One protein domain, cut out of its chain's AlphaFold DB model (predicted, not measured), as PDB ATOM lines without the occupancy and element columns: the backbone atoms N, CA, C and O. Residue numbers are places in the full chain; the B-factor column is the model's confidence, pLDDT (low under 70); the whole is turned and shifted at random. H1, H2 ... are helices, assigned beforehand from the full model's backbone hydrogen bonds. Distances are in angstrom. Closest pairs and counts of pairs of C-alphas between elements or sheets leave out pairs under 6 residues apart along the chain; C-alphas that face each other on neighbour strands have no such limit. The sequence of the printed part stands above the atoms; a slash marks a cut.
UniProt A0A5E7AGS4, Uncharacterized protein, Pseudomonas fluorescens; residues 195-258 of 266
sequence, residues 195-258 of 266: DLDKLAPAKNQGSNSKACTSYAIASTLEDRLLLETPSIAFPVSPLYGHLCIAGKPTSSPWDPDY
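Overview. This is residues 195 to 258 of the 266 residues of an uncharacterized protein of Pseudomonas fluorescens (UniProt A0A5E7AGS4). One long helix, H1, has two stretches without a named element running along it, residues 199 to 205 before it and the link that folds back after it. The short helix H2 packs at a steep angle on the first part of H1, and a tail follows, of which residues 253 to 258 stick out. The printed part has 64 residues with two named helices, H1 then H2, and no named strand; the class is all helix, though under half of the residues are in named elements. The whole is only just loose, close to compact, with a radius of gyration of the C-alphas of 13.3 A, and elongated, spanning 40 by 22 by 17 A.

Along the chain. Residues 195 to 211 come first and hold no named element. H1 is residues 212 to 228, 24.3 A long, from C-alpha 212 at (35.440, 6.625, -35.222) to C-alpha 228 at (23.721, -13.075, -27.123). H2 is residues 238 to 246, ending with C-alpha 246 at (36.935, 11.479, -24.664).

Arrangement. H1 touches H2 with residues 214 to 218 alone; the closest C-alphas, those of Tyr 215 and Pro 238, are 4.9 A apart. The two helices run opposite ways at a steep tilt of 57 degrees. Their link of nine residues is short. In H1 and H2 every O i to N i+4 pair is within hydrogen-bond range.

Size, cuts and confidence. The two C-alphas farthest apart, those of Asp 195 and Asp 257, are 42.8 A apart. The printed part has no cut. Residues 247 to 258 hold no named element, and of these residues 253 to 258 stand free. The mean pLDDT of the printed part is 79.0, and residues 245 to 258 are under 70.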
ATOM      1  N   ASP A 195      26.327 -14.103 -40.289       77.75
ATOM      2  CA  ASP A 195      25.227 -13.734 -41.166       77.75
ATOM      3  C   ASP A 195      25.024 -12.217 -41.055       77.75
ATOM      4  O   ASP A 195      24.602 -11.726 -40.006       77.75
ATOM      5  N   LEU A 196      25.437 -11.470 -42.085       77.56
ATOM      6  CA  LEU A 196      25.500 -10.005 -42.047       77.56
ATOM      7  C   LEU A 196      24.112  -9.396 -41.819       77.56
ATOM      8  O   LEU A 196      24.008  -8.314 -41.246       77.56
ATOM      9  N   ASP A 197      23.058 -10.133 -42.173       84.75
ATOM     10  CA  ASP A 197      21.662  -9.755 -41.955       84.75
ATOM     11  C   ASP A 197      21.261  -9.796 -40.468       84.75
ATOM     12  O   ASP A 197      20.222  -9.256 -40.086       84.75
ATOM     13  N   LYS A 198      22.079 -10.427 -39.613       83.12
ATOM     14  CA  LYS A 198      21.891 -10.486 -38.153       83.12
ATOM     15  C   LYS A 198      22.714  -9.451 -37.386       83.12
ATOM     16  O   LYS A 198      22.580  -9.376 -36.164       83.12
ATOM     17  N   LEU A 199      23.568  -8.689 -38.068       86.19
ATOM     18  CA  LEU A 199      24.372  -7.635 -37.452       86.19
ATOM     19  C   LEU A 199      23.629  -6.300 -37.447       86.19
ATOM     20  O   LEU A 199      22.674  -6.083 -38.200       86.19
ATOM     21  N   ALA A 200      24.073  -5.385 -36.587       87.75
ATOM     22  CA  ALA A 200      23.527  -4.038 -36.577       87.75
ATOM     23  C   ALA A 200      23.869  -3.313 -37.897       87.75
ATOM     24  O   ALA A 200      24.965  -3.480 -38.444       87.75
ATOM     25  N   PRO A 201      22.966  -2.469 -38.430       91.25
ATOM     26  CA  PRO A 201      23.240  -1.714 -39.645       91.25
ATOM     27  C   PRO A 201      24.431  -0.766 -39.454       91.25
ATOM     28  O   PRO A 201      24.644  -0.197 -38.380       91.25
ATOM     29  N   ALA A 202      25.186  -0.545 -40.531       91.62
ATOM     30  CA  ALA A 202      26.347   0.335 -40.509       91.62
ATOM     31  C   ALA A 202      25.970   1.762 -40.067       91.62
ATOM     32  O   ALA A 202      25.067   2.398 -40.618       91.62
ATOM     33  N   LYS A 203      26.699   2.289 -39.081       91.69
ATOM     34  CA  LYS A 203      26.491   3.642 -38.554       91.69
ATOM     35  C   LYS A 203      27.313   4.670 -39.328       91.69
ATOM     36  O   LYS A 203      28.497   4.467 -39.582       91.69
ATOM     37  N   ASN A 204      26.711   5.820 -39.626       92.69
ATOM     38  CA  ASN A 204      27.401   6.953 -40.242       92.69
ATOM     39  C   ASN A 204      27.788   7.990 -39.176       92.69
ATOM     40  O   ASN A 204      26.928   8.550 -38.497       92.69
ATOM     41  N   GLN A 205      29.088   8.249 -39.030       89.75
ATOM     42  CA  GLN A 205      29.613   9.231 -38.078       89.75
ATOM     43  C   GLN A 205      29.568  10.683 -38.594       89.75
ATOM     44  O   GLN A 205      29.825  11.615 -37.833       89.75
ATOM     45  N   GLY A 206      29.248  10.895 -39.870       91.25
ATOM     46  CA  GLY A 206      29.343  12.194 -40.536       91.25
ATOM     47  C   GLY A 206      30.785  12.581 -40.886       91.25
ATOM     48  O   GLY A 206      31.750  12.046 -40.348       91.25
ATOM     49  N   SER A 207      30.950  13.533 -41.805       83.69
ATOM     50  CA  SER A 207      32.264  13.937 -42.333       83.69
ATOM     51  C   SER A 207      33.143  14.700 -41.334       83.69
ATOM     52  O   SER A 207      34.362  14.694 -41.471       83.69
ATOM     53  N   ASN A 208      32.543  15.331 -40.319       79.69
ATOM     54  CA  ASN A 208      33.242  16.239 -39.400       79.69
ATOM     55  C   ASN A 208      33.434  15.683 -37.981       79.69
ATOM     56  O   ASN A 208      34.009  16.372 -37.135       79.69
ATOM     57  N   SER A 209      32.976  14.463 -37.687       77.00
ATOM     58  CA  SER A 209      33.180  13.877 -36.361       77.00
ATOM     59  C   SER A 209      34.477  13.063 -36.317       77.00
ATOM     60  O   SER A 209      34.763  12.238 -37.181       77.00
ATOM     61  N   LYS A 210      35.289  13.283 -35.278       84.56
ATOM     62  CA  LYS A 210      36.461  12.446 -34.958       84.56
ATOM     63  C   LYS A 210      36.064  11.336 -33.980       84.56
ATOM     64  O   LYS A 210      36.740  11.113 -32.980       84.56
ATOM     65  N   ALA A 211      34.916  10.704 -34.229       84.44
ATOM     66  CA  ALA A 211      34.267   9.772 -33.310       84.44
ATOM     67  C   ALA A 211      34.400   8.297 -33.733       84.44
ATOM     68  O   ALA A 211      33.706   7.442 -33.194       84.44
ATOM     69  N   CYS A 212      35.315   7.972 -34.651       84.56
ATOM     70  CA  CYS A 212      35.440   6.625 -35.222       84.56
ATOM     71  C   CYS A 212      35.589   5.531 -34.164       84.56
ATOM     72  O   CYS A 212      34.942   4.493 -34.259       84.56
ATOM     73  N   THR A 213      36.361   5.790 -33.107       82.38
ATOM     74  CA  THR A 213      36.544   4.846 -32.002       82.38
ATOM     75  C   THR A 213      35.244   4.585 -31.243       82.38
ATOM     76  O   THR A 213      34.935   3.436 -30.946       82.38
ATOM     77  N   SER A 214      34.443   5.615 -30.953       85.44
ATOM     78  CA  SER A 214      33.190   5.424 -30.214       85.44
ATOM     79  C   SER A 214      32.097   4.789 -31.077       85.44
ATOM     80  O   SER A 214      31.291   4.020 -30.557       85.44
ATOM     81  N   TYR A 215      32.109   5.037 -32.389       92.44
ATOM     82  CA  TYR A 215      31.259   4.335 -33.353       92.44
ATOM     83  C   TYR A 215      31.629   2.851 -33.468       92.44
ATOM     84  O   TYR A 215      30.741   2.009 -33.373       92.44
ATOM     85  N   ALA A 216      32.920   2.521 -33.566       86.69
ATOM     86  CA  ALA A 216      33.387   1.135 -33.614       86.69
ATOM     87  C   ALA A 216      33.035   0.352 -32.335       86.69
ATOM     88  O   ALA A 216      32.536  -0.771 -32.408       86.69
ATOM     89  N   ILE A 217      33.232   0.964 -31.159       85.88
ATOM     90  CA  ILE A 217      32.869   0.353 -29.870       85.88
ATOM     91  C   ILE A 217      31.355   0.130 -29.783       85.88
ATOM     92  O   ILE A 217      30.919  -0.952 -29.396       85.88
ATOM     93  N   ALA A 218      30.550   1.129 -30.162       90.00
ATOM     94  CA  ALA A 218      29.096   1.013 -30.114       90.00
ATOM     95  C   ALA A 218      28.573  -0.096 -31.038       90.00
ATOM     96  O   ALA A 218      27.704  -0.851 -30.618       90.00
ATOM     97  N   SER A 219      29.112  -0.222 -32.256       93.06
ATOM     98  CA  SER A 219      28.754  -1.311 -33.177       93.06
ATOM     99  C   SER A 219      29.162  -2.683 -32.634       93.06
ATOM    100  O   SER A 219      28.353  -3.599 -32.637       93.06
ATOM    101  N   THR A 220      30.362  -2.808 -32.057       88.75
ATOM    102  CA  THR A 220      30.822  -4.080 -31.465       88.75
ATOM    103  C   THR A 220      29.925  -4.532 -30.305       88.75
ATOM    104  O   THR A 220      29.642  -5.719 -30.153       88.75
ATOM    105  N   LEU A 221      29.471  -3.588 -29.470       88.38
ATOM    106  CA  LEU A 221      28.551  -3.879 -28.368       88.38
ATOM    107  C   LEU A 221      27.164  -4.285 -28.869       88.38
ATOM    108  O   LEU A 221      26.588  -5.224 -28.328       88.38
ATOM    109  N   GLU A 222      26.638  -3.607 -29.888       92.75
ATOM    110  CA  GLU A 222      25.352  -3.964 -30.496       92.75
ATOM    111  C   GLU A 222      25.384  -5.346 -31.131       92.75
ATOM    112  O   GLU A 222      24.495  -6.145 -30.854       92.75
ATOM    113  N   ASP A 223      26.419  -5.654 -31.913       90.88
ATOM    114  CA  ASP A 223      26.570  -6.964 -32.548       90.88
ATOM    115  C   ASP A 223      26.637  -8.071 -31.496       90.88
ATOM    116  O   ASP A 223      25.984  -9.107 -31.618       90.88
ATOM    117  N   ARG A 224      27.359  -7.834 -30.395       87.62
ATOM    118  CA  ARG A 224      27.416  -8.784 -29.285       87.62
ATOM    119  C   ARG A 224      26.064  -8.949 -28.586       87.62
ATOM    120  O   ARG A 224      25.669 -10.079 -28.314       87.62
ATOM    121  N   LEU A 225      25.344  -7.855 -28.326       89.00
ATOM    122  CA  LEU A 225      24.013  -7.895 -27.706       89.00
ATOM    123  C   LEU A 225      22.980  -8.593 -28.600       89.00
ATOM    124  O   LEU A 225      22.149  -9.343 -28.087       89.00
ATOM    125  N   LEU A 226      23.047  -8.377 -29.916       89.81
ATOM    126  CA  LEU A 226      22.204  -9.044 -30.910       89.81
ATOM    127  C   LEU A 226      22.472 -10.552 -30.963       89.81
ATOM    128  O   LEU A 226      21.522 -11.333 -31.031       89.81
ATOM    129  N   LEU A 227      23.741 -10.963 -30.892       86.19
ATOM    130  CA  LEU A 227      24.128 -12.376 -30.907       86.19
ATOM    131  C   LEU A 227      23.784 -13.102 -29.596       86.19
ATOM    132  O   LEU A 227      23.359 -14.255 -29.640       86.19
ATOM    133  N   GLU A 228      23.963 -12.458 -28.438       89.62
ATOM    134  CA  GLU A 228      23.721 -13.075 -27.123       89.62
ATOM    135  C   GLU A 228      22.236 -13.030 -26.708       89.62
ATOM    136  O   GLU A 228      21.713 -14.013 -26.178       89.62
ATOM    137  N   THR A 229      21.539 -11.911 -26.944       92.38
ATOM    138  CA  THR A 229      20.166 -11.664 -26.459       92.38
ATOM    139  C   THR A 229      19.357 -10.783 -27.428       92.38
ATOM    140  O   THR A 229      19.118  -9.603 -27.149       92.38
ATOM    141  N   PRO A 230      18.856 -11.333 -28.550       88.12
ATOM    142  CA  PRO A 230      18.203 -10.540 -29.598       88.12
ATOM    143  C   PRO A 230      16.933  -9.807 -29.135       88.12
ATOM    144  O   PRO A 230      16.584  -8.775 -29.695       88.12
ATOM    145  N   SER A 231      16.254 -10.285 -28.084       89.69
ATOM    146  CA  SER A 231      15.068  -9.627 -27.513       89.69
ATOM    147  C   SER A 231      15.371  -8.369 -26.689       89.69
ATOM    148  O   SER A 231      14.447  -7.619 -26.378       89.69
ATOM    149  N   ILE A 232      16.636  -8.145 -26.316       84.94
ATOM    150  CA  ILE A 232      17.079  -7.038 -25.448       84.94
ATOM    151  C   ILE A 232      18.075  -6.135 -26.194       84.94
ATOM    152  O   ILE A 232      18.559  -5.156 -25.640       84.94
ATOM    153  N   ALA A 233      18.384  -6.420 -27.460       85.62
ATOM    154  CA  ALA A 233      19.279  -5.579 -28.237       85.62
ATOM    155  C   ALA A 233      18.677  -4.177 -28.410       85.62
ATOM    156  O   ALA A 233      17.592  -4.001 -28.964       85.62
ATOM    157  N   PHE A 234      19.395  -3.170 -27.923       89.12
ATOM    158  CA  PHE A 234      19.040  -1.765 -28.075       89.12
ATOM    159  C   PHE A 234      20.181  -1.019 -28.766       89.12
ATOM    160  O   PHE A 234      21.348  -1.386 -28.598       89.12
ATOM    161  N   PRO A 235      19.871   0.044 -29.524       90.88
ATOM    162  CA  PRO A 235      20.900   0.838 -30.164       90.88
ATOM    163  C   PRO A 235      21.755   1.560 -29.111       90.88
ATOM    164  O   PRO A 235      21.265   2.362 -28.314       90.88
ATOM    165  N   VAL A 236      23.055   1.291 -29.118       91.19
ATOM    166  CA  VAL A 236      24.065   1.947 -28.292       91.19
ATOM    167  C   VAL A 236      24.441   3.276 -28.942       91.19
ATOM    168  O   VAL A 236      24.945   3.323 -30.068       91.19
ATOM    169  N   SER A 237      24.235   4.378 -28.215       92.75
ATOM    170  CA  SER A 237      24.593   5.718 -28.686       92.75
ATOM    171  C   SER A 237      26.117   5.899 -28.730       92.75
ATOM    172  O   SER A 237      26.757   5.986 -27.676       92.75
ATOM    173  N   PRO A 238      26.732   6.035 -29.921       88.31
ATOM    174  CA  PRO A 238      28.171   6.261 -30.025       88.31
ATOM    175  C   PRO A 238      28.579   7.658 -29.532       88.31
ATOM    176  O   PRO A 238      29.742   7.873 -29.187       88.31
ATOM    177  N   LEU A 239      27.635   8.605 -29.463       85.12
ATOM    178  CA  LEU A 239      27.861   9.940 -28.905       85.12
ATOM    179  C   LEU A 239      28.004   9.896 -27.384       85.12
ATOM    180  O   LEU A 239      28.836  10.618 -26.843       85.12
ATOM    181  N   TYR A 240      27.255   9.021 -26.705       84.06
ATOM    182  CA  TYR A 240      27.403   8.823 -25.264       84.06
ATOM    183  C   TYR A 240      28.802   8.294 -24.930       84.06
ATOM    184  O   TYR A 240      29.503   8.871 -24.102       84.06
ATOM    185  N   GLY A 241      29.263   7.272 -25.661       79.00
ATOM    186  CA  GLY A 241      30.636   6.777 -25.538       79.00
ATOM    187  C   GLY A 241      31.679   7.861 -25.833       79.00
ATOM    188  O   GLY A 241      32.667   7.976 -25.114       79.00
ATOM    189  N   HIS A 242      31.442   8.706 -26.840       80.19
ATOM    190  CA  HIS A 242      32.342   9.814 -27.160       80.19
ATOM    191  C   HIS A 242      32.430  10.849 -26.028       80.19
ATOM    192  O   HIS A 242      33.528  11.249 -25.651       80.19
ATOM    193  N   LEU A 243      31.289  11.250 -25.458       78.44
ATOM    194  CA  LEU A 243      31.210  12.213 -24.356       78.44
ATOM    195  C   LEU A 243      31.869  11.672 -23.079       78.44
ATOM    196  O   LEU A 243      32.666  12.373 -22.457       78.44
ATOM    197  N   CYS A 244      31.578  10.421 -22.714       75.56
ATOM    198  CA  CYS A 244      32.073   9.817 -21.478       75.56
ATOM    199  C   CYS A 244      33.562   9.450 -21.533       75.56
ATOM    200  O   CYS A 244      34.251   9.589 -20.528       75.56
ATOM    201  N   ILE A 245      34.063   8.980 -22.682       66.81
ATOM    202  CA  ILE A 245      35.445   8.488 -22.806       66.81
ATOM    203  C   ILE A 245      36.403   9.611 -23.200       66.81
ATOM    204  O   ILE A 245      37.510   9.689 -22.674       66.81
ATOM    205  N   ALA A 246      36.009  10.483 -24.133       60.97
ATOM    206  CA  ALA A 246      36.935  11.479 -24.664       60.97
ATOM    207  C   ALA A 246      37.023  12.738 -23.789       60.97
ATOM    208  O   ALA A 246      37.944  13.530 -23.983       60.97
ATOM    209  N   GLY A 247      36.062  12.967 -22.879       53.41
ATOM    210  CA  GLY A 247      35.978  14.197 -22.081       53.41
ATOM    211  C   GLY A 247      35.954  15.470 -22.938       53.41
ATOM    212  O   GLY A 247      36.249  16.559 -22.448       53.41
ATOM    213  N   LYS A 248      35.670  15.336 -24.241       52.59
ATOM    214  CA  LYS A 248      35.703  16.434 -25.198       52.59
ATOM    215  C   LYS A 248      34.296  16.989 -25.370       52.59
ATOM    216  O   LYS A 248      33.368  16.202 -25.568       52.59
ATOM    217  N   PRO A 249      34.129  18.323 -25.364       50.31
ATOM    218  CA  PRO A 249      32.876  18.930 -25.770       50.31
ATOM    219  C   PRO A 249      32.657  18.584 -27.242       50.31
ATOM    220  O   PRO A 249      33.392  19.032 -28.126       50.31
ATOM    221  N   THR A 250      31.680  17.728 -27.519       48.97
ATOM    222  CA  THR A 250      31.185  17.570 -28.880       48.97
ATOM    223  C   THR A 250      30.530  18.886 -29.263       48.97
ATOM    224  O   THR A 250      29.625  19.322 -28.559       48.97
ATOM    225  N   SER A 251      30.912  19.480 -30.392       51.94
ATOM    226  CA  SER A 251      30.096  20.484 -31.088       51.94
ATOM    227  C   SER A 251      28.846  19.806 -31.669       51.94
ATOM    228  O   SER A 251      28.664  19.717 -32.883       51.94
ATOM    229  N   SER A 252      28.062  19.189 -30.791       50.12
ATOM    230  CA  SER A 252      26.860  18.444 -31.116       50.12
ATOM    231  C   SER A 252      25.733  19.444 -31.369       50.12
ATOM    232  O   SER A 252      25.605  20.402 -30.608       50.12
ATOM    233  N   PRO A 253      24.865  19.218 -32.367       49.28
ATOM    234  CA  PRO A 253      23.660  20.026 -32.565       49.28
ATOM    235  C   PRO A 253      22.663  19.948 -31.389       49.28
ATOM    236  O   PRO A 253      21.686  20.688 -31.374       49.28
ATOM    237  N   TRP A 254      22.919  19.084 -30.400       45.59
ATOM    238  CA  TRP A 254      22.159  18.967 -29.151       45.59
ATOM    239  C   TRP A 254      22.832  19.650 -27.950       45.59
ATOM    240  O   TRP A 254      22.332  19.542 -26.832       45.59
ATOM    241  N   ASP A 255      23.964  20.330 -28.155       49.97
ATOM    242  CA  ASP A 255      24.569  21.178 -27.131       49.97
ATOM    243  C   ASP A 255      23.686  22.432 -26.931       49.97
ATOM    244  O   ASP A 255      23.469  23.180 -27.894       49.97
ATOM    245  N   PRO A 256      23.156  22.696 -25.720       50.38
ATOM    246  CA  PRO A 256      22.362  23.896 -25.447       50.38
ATOM    247  C   PRO A 256      23.110  25.209 -25.757       50.38
ATOM    248  O   PRO A 256      22.469  26.229 -26.036       50.38
ATOM    249  N   ASP A 257      24.446  25.207 -25.797       47.81
ATOM    250  CA  ASP A 257      25.239  26.376 -26.202       47.81
ATOM    251  C   ASP A 257      25.369  26.544 -27.727       47.81
ATOM    252  O   ASP A 257      25.746  27.623 -28.204       47.81
ATOM    253  N   TYR A 258      25.012  25.528 -28.519       46.31
ATOM    254  CA  TYR A 258      24.919  25.630 -29.979       46.31
ATOM    255  C   TYR A 258      23.656  26.395 -30.405       46.31
ATOM    256  O   TYR A 258      23.732  27.273 -31.265       46.31
TER     257      TYR A 258